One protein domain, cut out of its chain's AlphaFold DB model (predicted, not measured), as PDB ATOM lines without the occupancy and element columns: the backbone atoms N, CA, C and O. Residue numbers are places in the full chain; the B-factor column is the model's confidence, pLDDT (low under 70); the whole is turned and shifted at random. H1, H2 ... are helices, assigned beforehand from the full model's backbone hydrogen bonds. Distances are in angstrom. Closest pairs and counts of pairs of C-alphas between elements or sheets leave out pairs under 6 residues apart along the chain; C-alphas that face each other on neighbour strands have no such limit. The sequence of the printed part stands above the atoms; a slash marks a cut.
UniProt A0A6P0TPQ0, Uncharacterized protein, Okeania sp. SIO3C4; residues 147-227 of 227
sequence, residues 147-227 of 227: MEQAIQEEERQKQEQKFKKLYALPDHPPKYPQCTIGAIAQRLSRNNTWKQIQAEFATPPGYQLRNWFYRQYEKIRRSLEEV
ATOM      1  N   MET A 147      92.551 153.290 197.360       80.19
ATOM      2  CA  MET A 147      92.011 152.330 196.391       80.19
ATOM      3  C   MET A 147      92.462 152.617 194.948       80.19
ATOM      4  O   MET A 147      92.879 151.700 194.240       80.19
ATOM      5  N   GLU A 148      92.432 153.874 194.506       81.25
ATOM      6  CA  GLU A 148      92.946 154.283 193.193       81.25
ATOM      7  C   GLU A 148      94.462 154.081 193.088       81.25
ATOM      8  O   GLU A 148      94.953 153.646 192.046       81.25
ATOM      9  N   GLN A 149      95.207 154.310 194.172       83.81
ATOM     10  CA  GLN A 149      96.643 154.016 194.230       83.81
ATOM     11  C   GLN A 149      96.922 152.518 194.064       83.81
ATOM     12  O   GLN A 149      97.831 152.142 193.323       83.81
ATOM     13  N   ALA A 150      96.125 151.658 194.702       85.00
ATOM     14  CA  ALA A 150      96.246 150.210 194.551       85.00
ATOM     15  C   ALA A 150      95.951 149.753 193.112       85.00
ATOM     16  O   ALA A 150      96.682 148.922 192.574       85.00
ATOM     17  N   ILE A 151      94.937 150.338 192.462       84.69
ATOM     18  CA  ILE A 151      94.609 150.063 191.054       84.69
ATOM     19  C   ILE A 151      95.762 150.497 190.137       84.69
ATOM     20  O   ILE A 151      96.203 149.716 189.295       84.69
ATOM     21  N   GLN A 152      96.301 151.706 190.325       83.62
ATOM     22  CA  GLN A 152      97.436 152.203 189.537       83.62
ATOM     23  C   GLN A 152      98.687 151.335 189.715       83.62
ATOM     24  O   GLN A 152      99.409 151.071 188.751       83.62
ATOM     25  N   GLU A 153      98.944 150.868 190.937       85.88
ATOM     26  CA  GLU A 153     100.059 149.973 191.229       85.88
ATOM     27  C   GLU A 153      99.888 148.613 190.538       85.88
ATOM     28  O   GLU A 153     100.827 148.120 189.909       85.88
ATOM     29  N   GLU A 154      98.689 148.031 190.581       87.50
ATOM     30  CA  GLU A 154      98.386 146.775 189.893       87.50
ATOM     31  C   GLU A 154      98.517 146.920 188.367       87.50
ATOM     32  O   GLU A 154      99.111 146.068 187.697       87.50
ATOM     33  N   GLU A 155      98.016 148.018 187.796       85.38
ATOM     34  CA  GLU A 155      98.161 148.322 186.372       85.38
ATOM     35  C   GLU A 155      99.628 148.480 185.970       85.38
ATOM     36  O   GLU A 155     100.059 147.912 184.958       85.38
ATOM     37  N   ARG A 156     100.422 149.180 186.786       84.62
ATOM     38  CA  ARG A 156     101.865 149.338 186.583       84.62
ATOM     39  C   ARG A 156     102.573 147.987 186.588       84.62
ATOM     40  O   ARG A 156     103.382 147.723 185.697       84.62
ATOM     41  N   GLN A 157     102.235 147.107 187.529       85.25
ATOM     42  CA  GLN A 157     102.800 145.758 187.602       85.25
ATOM     43  C   GLN A 157     102.418 144.913 186.382       85.25
ATOM     44  O   GLN A 157     103.291 144.296 185.764       85.25
ATOM     45  N   LYS A 158     101.144 144.929 185.967       86.00
ATOM     46  CA  LYS A 158     100.683 144.251 184.741       86.00
ATOM     47  C   LYS A 158     101.410 144.777 183.505       86.00
ATOM     48  O   LYS A 158     101.801 144.003 182.628       86.00
ATOM     49  N   GLN A 159     101.621 146.086 183.423       81.88
ATOM     50  CA  GLN A 159     102.339 146.712 182.321       81.88
ATOM     51  C   GLN A 159     103.824 146.312 182.309       81.88
ATOM     52  O   GLN A 159     104.364 145.984 181.249       81.88
ATOM     53  N   GLU A 160     104.481 146.271 183.469       84.25
ATOM     54  CA  GLU A 160     105.873 145.831 183.587       84.25
ATOM     55  C   GLU A 160     106.041 144.357 183.183       84.25
ATOM     56  O   GLU A 160     106.969 144.017 182.444       84.25
ATOM     57  N   GLN A 161     105.114 143.485 183.591       85.69
ATOM     58  CA  GLN A 161     105.099 142.077 183.180       85.69
ATOM     59  C   GLN A 161     104.953 141.925 181.659       85.69
ATOM     60  O   GLN A 161     105.697 141.159 181.041       85.69
ATOM     61  N   LYS A 162     104.057 142.703 181.033       84.69
ATOM     62  CA  LYS A 162     103.906 142.737 179.569       84.69
ATOM     63  C   LYS A 162     105.207 143.146 178.877       84.69
ATOM     64  O   LYS A 162     105.619 142.493 177.920       84.69
ATOM     65  N   PHE A 163     105.902 144.169 179.376       82.50
ATOM     66  CA  PHE A 163     107.192 144.565 178.807       82.50
ATOM     67  C   PHE A 163     108.272 143.501 178.994       82.50
ATOM     68  O   PHE A 163     108.991 143.224 178.036       82.50
ATOM     69  N   LYS A 164     108.363 142.857 180.166       85.00
ATOM     70  CA  LYS A 164     109.309 141.750 180.397       85.00
ATOM     71  C   LYS A 164     109.133 140.629 179.367       85.00
ATOM     72  O   LYS A 164     110.127 140.185 178.798       85.00
ATOM     73  N   LYS A 165     107.888 140.249 179.047       84.25
ATOM     74  CA  LYS A 165     107.596 139.269 177.982       84.25
ATOM     75  C   LYS A 165     108.072 139.749 176.604       84.25
ATOM     76  O   LYS A 165     108.713 138.995 175.881       84.25
ATOM     77  N   LEU A 166     107.826 141.012 176.255       83.88
ATOM     78  CA  LEU A 166     108.261 141.576 174.968       83.88
ATOM     79  C   LEU A 166     109.786 141.712 174.840       83.88
ATOM     80  O   LEU A 166     110.309 141.628 173.730       83.88
ATOM     81  N   TYR A 167     110.500 141.929 175.946       82.56
ATOM     82  CA  TYR A 167     111.966 141.965 175.976       82.56
ATOM     83  C   TYR A 167     112.607 140.576 175.881       82.56
ATOM     84  O   TYR A 167     113.742 140.473 175.427       82.56
ATOM     85  N   ALA A 168     111.890 139.518 176.270       81.69
ATOM     86  CA  ALA A 168     112.352 138.138 176.136       81.69
ATOM     87  C   ALA A 168     112.281 137.609 174.689       81.69
ATOM     88  O   ALA A 168     112.851 136.558 174.394       81.69
ATOM     89  N   LEU A 169     111.605 138.320 173.778       80.75
ATOM     90  CA  LEU A 169     111.565 137.962 172.362       80.75
ATOM     91  C   LEU A 169     112.929 138.259 171.710       80.75
ATOM     92  O   LEU A 169     113.334 139.422 171.672       80.75
ATOM     93  N   PRO A 170     113.616 137.256 171.127       72.94
ATOM     94  CA  PRO A 170     114.934 137.439 170.511       72.94
ATOM     95  C   PRO A 170     114.883 138.179 169.158       72.94
ATOM     96  O   PRO A 170     115.897 138.300 168.475       72.94
ATOM     97  N   ASP A 171     113.712 138.668 168.745       80.62
ATOM     98  CA  ASP A 171     113.499 139.304 167.450       80.62
ATOM     99  C   ASP A 171     113.986 140.765 167.450       80.62
ATOM    100  O   ASP A 171     113.438 141.649 168.118       80.62
ATOM    101  N   HIS A 172     114.980 141.033 166.610       80.94
ATOM    102  CA  HIS A 172     115.457 142.369 166.268       80.94
ATOM    103  C   HIS A 172     115.762 142.444 164.763       80.94
ATOM    104  O   HIS A 172     115.982 141.420 164.108       80.94
ATOM    105  N   PRO A 173     115.795 143.639 164.156       79.06
ATOM    106  CA  PRO A 173     116.280 143.781 162.796       79.06
ATOM    107  C   PRO A 173     117.736 143.294 162.671       79.06
ATOM    108  O   PRO A 173     118.555 143.639 163.525       79.06
ATOM    109  N   PRO A 174     118.120 142.590 161.586       76.81
ATOM    110  CA  PRO A 174     119.485 142.073 161.420       76.81
ATOM    111  C   PRO A 174     120.570 143.155 161.463       76.81
ATOM    112  O   PRO A 174     121.688 142.907 161.893       76.81
ATOM    113  N   LYS A 175     120.233 144.369 161.012       79.00
ATOM    114  CA  LYS A 175     121.149 145.519 160.975       79.00
ATOM    115  C   LYS A 175     121.173 146.330 162.276       79.00
ATOM    116  O   LYS A 175     122.045 147.178 162.419       79.00
ATOM    117  N   TYR A 176     120.219 146.108 163.185       80.94
ATOM    118  CA  TYR A 176     120.022 146.933 164.379       80.94
ATOM    119  C   TYR A 176     119.611 146.066 165.579       80.94
ATOM    120  O   TYR A 176     118.424 146.011 165.909       80.94
ATOM    121  N   PRO A 177     120.560 145.381 166.241       81.12
ATOM    122  CA  PRO A 177     120.272 144.539 167.407       81.12
ATOM    123  C   PRO A 177     119.708 145.319 168.602       81.12
ATOM    124  O   PRO A 177     118.979 144.765 169.418       81.12
ATOM    125  N   GLN A 178     119.973 146.624 168.676       81.31
ATOM    126  CA  GLN A 178     119.413 147.516 169.690       81.31
ATOM    127  C   GLN A 178     117.900 147.757 169.532       81.31
ATOM    128  O   GLN A 178     117.235 148.164 170.484       81.31
ATOM    129  N   CYS A 179     117.342 147.510 168.343       83.50
ATOM    130  CA  CYS A 179     115.934 147.738 168.021       83.50
ATOM    131  C   CYS A 179     115.077 146.514 168.373       83.50
ATOM    132  O   CYS A 179     114.432 145.931 167.500       83.50
ATOM    133  N   THR A 180     115.070 146.104 169.642       86.00
ATOM    134  CA  THR A 180     114.212 144.998 170.091       86.00
ATOM    135  C   THR A 180     112.742 145.416 170.128       86.00
ATOM    136  O   THR A 180     112.401 146.596 170.278       86.00
ATOM    137  N   ILE A 181     111.846 144.432 170.020       85.50
ATOM    138  CA  ILE A 181     110.394 144.642 170.123       85.50
ATOM    139  C   ILE A 181     110.034 145.361 171.433       85.50
ATOM    140  O   ILE A 181     109.321 146.366 171.402       85.50
ATOM    141  N   GLY A 182     110.569 144.891 172.566       83.94
ATOM    142  CA  GLY A 182     110.358 145.508 173.879       83.94
ATOM    143  C   GLY A 182     110.821 146.968 173.938       83.94
ATOM    144  O   GLY A 182     110.087 147.830 174.427       83.94
ATOM    145  N   ALA A 183     111.985 147.275 173.358       85.19
ATOM    146  CA  ALA A 183     112.553 148.621 173.374       85.19
ATOM    147  C   ALA A 183     111.749 149.632 172.542       85.19
ATOM    148  O   ALA A 183     111.660 150.806 172.914       85.19
ATOM    149  N   ILE A 184     111.146 149.192 171.434       86.06
ATOM    150  CA  ILE A 184     110.263 150.030 170.610       86.06
ATOM    151  C   ILE A 184     108.899 150.201 171.289       86.06
ATOM    152  O   ILE A 184     108.404 151.325 171.384       86.06
ATOM    153  N   ALA A 185     108.316 149.119 171.817       84.44
ATOM    154  CA  ALA A 185     107.016 149.154 172.487       84.44
ATOM    155  C   ALA A 185     107.009 150.099 173.703       84.44
ATOM    156  O   ALA A 185     106.069 150.871 173.876       84.44
ATOM    157  N   GLN A 186     108.086 150.104 174.497       84.62
ATOM    158  CA  GLN A 186     108.224 150.989 175.660       84.62
ATOM    159  C   GLN A 186     108.289 152.479 175.285       84.62
ATOM    160  O   GLN A 186     107.843 153.342 176.039       84.62
ATOM    161  N   ARG A 187     108.855 152.816 174.124       84.44
ATOM    162  CA  ARG A 187     108.917 154.210 173.656       84.44
ATOM    163  C   ARG A 187     107.580 154.666 173.090       84.44
ATOM    164  O   ARG A 187     107.165 155.794 173.338       84.44
ATOM    165  N   LEU A 188     106.874 153.772 172.400       83.75
ATOM    166  CA  LEU A 188     105.513 154.035 171.938       83.75
ATOM    167  C   LEU A 188     104.547 154.258 173.109       83.75
ATOM    168  O   LEU A 188     103.727 155.167 173.036       83.75
ATOM    169  N   SER A 189     104.681 153.517 174.218       80.75
ATOM    170  CA  SER A 189     103.848 153.733 175.413       80.75
ATOM    171  C   SER A 189     104.137 155.048 176.144       80.75
ATOM    172  O   SER A 189     103.342 155.468 176.977       80.75
ATOM    173  N   ARG A 190     105.267 155.705 175.847       83.06
ATOM    174  CA  ARG A 190     105.623 157.044 176.348       83.06
ATOM    175  C   ARG A 190     105.184 158.169 175.405       83.06
ATOM    176  O   ARG A 190     105.593 159.307 175.593       83.06
ATOM    177  N   ASN A 191     104.363 157.861 174.399       83.69
ATOM    178  CA  ASN A 191     103.929 158.787 173.350       83.69
ATOM    179  C   ASN A 191     105.070 159.335 172.468       83.69
ATOM    180  O   ASN A 191     104.901 160.369 171.818       83.69
ATOM    181  N   ASN A 192     106.213 158.640 172.376       84.44
ATOM    182  CA  ASN A 192     107.264 159.030 171.434       84.44
ATOM    183  C   ASN A 192     106.801 158.770 169.993       84.44
ATOM    184  O   ASN A 192     106.271 157.712 169.650       84.44
ATOM    185  N   THR A 193     107.064 159.730 169.111       87.50
ATOM    186  CA  THR A 193     106.818 159.582 167.674       87.50
ATOM    187  C   THR A 193     107.825 158.622 167.042       87.50
ATOM    188  O   THR A 193     108.981 158.540 167.456       87.50
ATOM    189  N   TRP A 194     107.439 157.951 165.952       84.88
ATOM    190  CA  TRP A 194     108.350 157.078 165.195       84.88
ATOM    191  C   TRP A 194     109.650 157.770 164.766       84.88
ATOM    192  O   TRP A 194     110.692 157.127 164.745       84.88
ATOM    193  N   LYS A 195     109.604 159.080 164.481       84.81
ATOM    194  CA  LYS A 195     110.793 159.878 164.145       84.81
ATOM    195  C   LYS A 195     111.755 160.001 165.331       84.81
ATOM    196  O   LYS A 195     112.957 159.859 165.144       84.81
ATOM    197  N   GLN A 196     111.231 160.229 166.537       86.69
ATOM    198  CA  GLN A 196     112.033 160.283 167.764       86.69
ATOM    199  C   GLN A 196     112.649 158.916 168.070       86.69
ATOM    200  O   GLN A 196     113.849 158.824 168.289       86.69
ATOM    201  N   ILE A 197     111.856 157.845 167.964       85.88
ATOM    202  CA  ILE A 197     112.335 156.469 168.160       85.88
ATOM    203  C   ILE A 197     113.460 156.135 167.166       85.88
ATOM    204  O   ILE A 197     114.486 155.580 167.546       85.88
ATOM    205  N   GLN A 198     113.299 156.503 165.892       86.12
ATOM    206  CA  GLN A 198     114.320 156.286 164.865       86.12
ATOM    207  C   GLN A 198     115.617 157.051 165.139       86.12
ATOM    208  O   GLN A 198     116.694 156.492 164.918       86.12
ATOM    209  N   ALA A 199     115.508 158.296 165.611       85.25
ATOM    210  CA  ALA A 199     116.651 159.122 165.978       85.25
ATOM    211  C   ALA A 199     117.398 158.548 167.194       85.25
ATOM    212  O   ALA A 199     118.620 158.452 167.161       85.25
ATOM    213  N   GLU A 200     116.675 158.092 168.221       86.31
ATOM    214  CA  GLU A 200     117.259 157.471 169.419       86.31
ATOM    215  C   GLU A 200     118.039 156.188 169.103       86.31
ATOM    216  O   GLU A 200     119.086 155.938 169.693       86.31
ATOM    217  N   PHE A 201     117.560 155.382 168.152       84.75
ATOM    218  CA  PHE A 201     118.248 154.160 167.725       84.75
ATOM    219  C   PHE A 201     119.303 154.380 166.631       84.75
ATOM    220  O   PHE A 201     119.871 153.402 166.137       84.75
ATOM    221  N   ALA A 202     119.552 155.638 166.241       84.38
ATOM    222  CA  ALA A 202     120.448 156.018 165.149       84.38
ATOM    223  C   ALA A 202     120.138 155.293 163.822       84.38
ATOM    224  O   ALA A 202     121.029 154.988 163.028       84.38
ATOM    225  N   THR A 203     118.859 155.002 163.567       80.44
ATOM    226  CA  THR A 203     118.440 154.404 162.294       80.44
ATOM    227  C   THR A 203     118.357 155.484 161.209       80.44
ATOM    228  O   THR A 203     117.841 156.572 161.473       80.44
ATOM    229  N   PRO A 204     118.843 155.224 159.983       79.00
ATOM    230  CA  PRO A 204     118.911 156.236 158.945       79.00
ATOM    231  C   PRO A 204     117.511 156.683 158.496       79.00
ATOM    232  O   PRO A 204     116.584 155.859 158.432       79.00
ATOM    233  N   PRO A 205     117.345 157.968 158.136       63.97
ATOM    234  CA  PRO A 205     116.091 158.483 157.607       63.97
ATOM    235  C   PRO A 205     115.725 157.723 156.325       63.97
ATOM    236  O   PRO A 205     116.483 157.703 155.360       63.97
ATOM    237  N   GLY A 206     114.576 157.041 156.343       66.75
ATOM    238  CA  GLY A 206     114.118 156.152 155.265       66.75
ATOM    239  C   GLY A 206     114.092 154.665 155.634       66.75
ATOM    240  O   GLY A 206     113.412 153.883 154.967       66.75
ATOM    241  N   TYR A 207     114.741 154.256 156.731       75.00
ATOM    242  CA  TYR A 207     114.595 152.898 157.248       75.00
ATOM    243  C   TYR A 207     113.179 152.681 157.794       75.00
ATOM    244  O   TYR A 207     112.734 153.375 158.710       75.00
ATOM    245  N   GLN A 208     112.455 151.698 157.256       81.75
ATOM    246  CA  GLN A 208     111.064 151.431 157.625       81.75
ATOM    247  C   GLN A 208     110.948 150.650 158.951       81.75
ATOM    248  O   GLN A 208     110.329 149.587 159.001       81.75
ATOM    249  N   LEU A 209     111.518 151.192 160.037       82.62
ATOM    250  CA  LEU A 209     111.447 150.635 161.400       82.62
ATOM    251  C   LEU A 209     109.999 150.333 161.804       82.62
ATOM    252  O   LEU A 209     109.694 149.257 162.314       82.62
ATOM    253  N   ARG A 210     109.098 151.262 161.472       85.31
ATOM    254  CA  ARG A 210     107.649 151.117 161.627       85.31
ATOM    255  C   ARG A 210     107.133 149.837 160.962       85.31
ATOM    256  O   ARG A 210     106.443 149.051 161.600       85.31
ATOM    257  N   ASN A 211     107.483 149.600 159.698       86.25
ATOM    258  CA  ASN A 211     106.974 148.452 158.945       86.25
ATOM    259  C   ASN A 211     107.551 147.134 159.461       86.25
ATOM    260  O   ASN A 211     106.840 146.135 159.482       86.25
ATOM    261  N   TRP A 212     108.808 147.124 159.911       86.81
ATOM    262  CA  TRP A 212     109.365 145.955 160.588       86.81
ATOM    263  C   TRP A 212     108.604 145.639 161.881       86.81
ATOM    264  O   TRP A 212     108.192 144.497 162.068       86.81
ATOM    265  N   PHE A 213     108.338 146.646 162.718       86.12
ATOM    266  CA  PHE A 213     107.601 146.463 163.969       86.12
ATOM    267  C   PHE A 213     106.180 145.930 163.724       86.12
ATOM    268  O   PHE A 213     105.776 144.954 164.350       86.12
ATOM    269  N   TYR A 214     105.450 146.480 162.745       85.06
ATOM    270  CA  TYR A 214     104.118 145.973 162.385       85.06
ATOM    271  C   TYR A 214     104.138 144.559 161.792       85.06
ATOM    272  O   TYR A 214     103.176 143.820 161.968       85.06
ATOM    273  N   ARG A 215     105.227 144.127 161.147       85.38
ATOM    274  CA  ARG A 215     105.366 142.721 160.722       85.38
ATOM    275  C   ARG A 215     105.490 141.761 161.904       85.38
ATOM    276  O   ARG A 215     105.126 140.601 161.765       85.38
ATOM    277  N   GLN A 216     105.969 142.236 163.055       83.56
ATOM    278  CA  GLN A 216     106.008 141.451 164.292       83.56
ATOM    279  C   GLN A 216     104.712 141.562 165.109       83.56
ATOM    280  O   GLN A 216     104.608 140.930 166.158       83.56
ATOM    281  N   TYR A 217     103.713 142.323 164.644       82.06
ATOM    282  CA  TYR A 217     102.492 142.616 165.399       82.06
ATOM    283  C   TYR A 217     101.760 141.359 165.869       82.06
ATOM    284  O   TYR A 217     101.360 141.284 167.022       82.06
ATOM    285  N   GLU A 218     101.658 140.338 165.021       79.62
ATOM    286  CA  GLU A 218     100.977 139.090 165.373       79.62
ATOM    287  C   GLU A 218     101.709 138.313 166.485       79.62
ATOM    288  O   GLU A 218     101.081 137.742 167.374       79.62
ATOM    289  N   LYS A 219     103.047 138.344 166.495       79.62
ATOM    290  CA  LYS A 219     103.856 137.736 167.565       79.62
ATOM    291  C   LYS A 219     103.749 138.521 168.870       79.62
ATOM    292  O   LYS A 219     103.637 137.927 169.940       79.62
ATOM    293  N   ILE A 220     103.763 139.852 168.765       82.19
ATOM    294  CA  ILE A 220     103.537 140.772 169.885       82.19
ATOM    295  C   ILE A 220     102.172 140.480 170.508       82.19
ATOM    296  O   ILE A 220     102.080 140.319 171.718       82.19
ATOM    297  N   ARG A 221     101.134 140.352 169.676       80.94
ATOM    298  CA  ARG A 221      99.763 140.082 170.107       80.94
ATOM    299  C   ARG A 221      99.661 138.769 170.881       80.94
ATOM    300  O   ARG A 221      99.206 138.788 172.016       80.94
ATOM    301  N   ARG A 222     100.184 137.668 170.331       80.94
ATOM    302  CA  ARG A 222     100.180 136.353 171.003       80.94
ATOM    303  C   ARG A 222     100.932 136.366 172.333       80.94
ATOM    304  O   ARG A 222     100.426 135.865 173.326       80.94
ATOM    305  N   SER A 223     102.091 137.022 172.376       76.12
ATOM    306  CA  SER A 223     102.898 137.133 173.603       76.12
ATOM    307  C   SER A 223     102.209 137.959 174.702       76.12
ATOM    308  O   SER A 223     102.549 137.838 175.879       76.12
ATOM    309  N   LEU A 224     101.266 138.827 174.319       74.00
ATOM    310  CA  LEU A 224     100.478 139.661 175.226       74.00
ATOM    311  C   LEU A 224      99.122 139.039 175.602       74.00
ATOM    312  O   LEU A 224      98.594 139.411 176.644       74.00
ATOM    313  N   GLU A 225      98.576 138.130 174.784       72.56
ATOM    314  CA  GLU A 225      97.318 137.395 175.030       72.56
ATOM    315  C   GLU A 225      97.483 136.227 176.022       72.56
ATOM    316  O   GLU A 225      96.505 135.802 176.623       72.56
ATOM    317  N   GLU A 226      98.703 135.736 176.262       58.25
ATOM    318  CA  GLU A 226      99.005 134.727 177.299       58.25
ATOM    319  C   GLU A 226      99.114 135.323 178.728       58.25
ATOM    320  O   GLU A 226      99.900 134.841 179.552       58.25
ATOM    321  N   VAL A 227      98.421 136.433 179.018       50.28
ATOM    322  CA  VAL A 227      98.383 137.121 180.330       50.28
ATOM    323  C   VAL A 227      96.965 137.116 180.878       50.28
ATOM    324  O   VAL A 227      96.064 137.568 180.139       50.28
TER     325      VAL A 227
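This is residues 147 to 227 of the 227 residues of an uncharacterized protein of Okeania sp. SIO3C4 (UniProt A0A6P0TPQ0). One long helix, H1, runs as an arm into a small body of short helices, in which H2 sits in the middle with the last part of H1 and H3, H4 and H5 round it. Residues 147 to 157 of H1 stick out free, and H5 folds back to meet H1 at residues 162 to 166. The printed part has 81 residues with five named helices, H1 to H5 in chain order, and no named strand: all helix. It is elongated, spanning 47 by 24 by 16 A, yet only just compact, close to loose, with a radius of gyration of the C-alphas of 14.0 A.

H1, residues 147 to 167, is 30.4 A long, from C-alpha 147 at (92.011, 152.330, 196.391). H2, residues 181 to 188, is 10.7 A; H3, residues 194 to 200, 9.9 A; H4, residues 209 to 215, 10.0 A. H5, residues 217 to 225, is 12.1 A and ends with C-alpha 225 at (97.318, 137.395, 175.030).

H1 and H2 form a helical hairpin: H1 touches H2 with residues 163 to 167 alone, closest at the C-alphas of Tyr 167 and Gly 182, 4.4 A, at a steep tilt of 42 degrees, opposite ways. H2 and H3 only just touch, with 3 pairs of C-alphas within 8 A, the closest those of Arg 187 and Ile 197, 6.9 A. H4 is close to H2 but not clearly touching, the closest C-alphas being those of Ile 181 and Phe 213, 7.0 A. H5 touches H1 at the C-alphas of Lys 162 and Leu 224, their closest, 6.3 A, at a steep tilt of 48 degrees. H1 and H3 are apart. Every O i to N i+4 pair is within hydrogen-bond range in H1, H3, H4 and H5; in H2, 3 of 4 are.

The C-alphas farthest apart, those of Met 147 and Gly 206, are 46.8 A apart. The printed part has no cut, and the link from H1 to H2, residues 168 to 180, is long. The model's pLDDT is under 70 at residues 205 to 206 and 226 to 227.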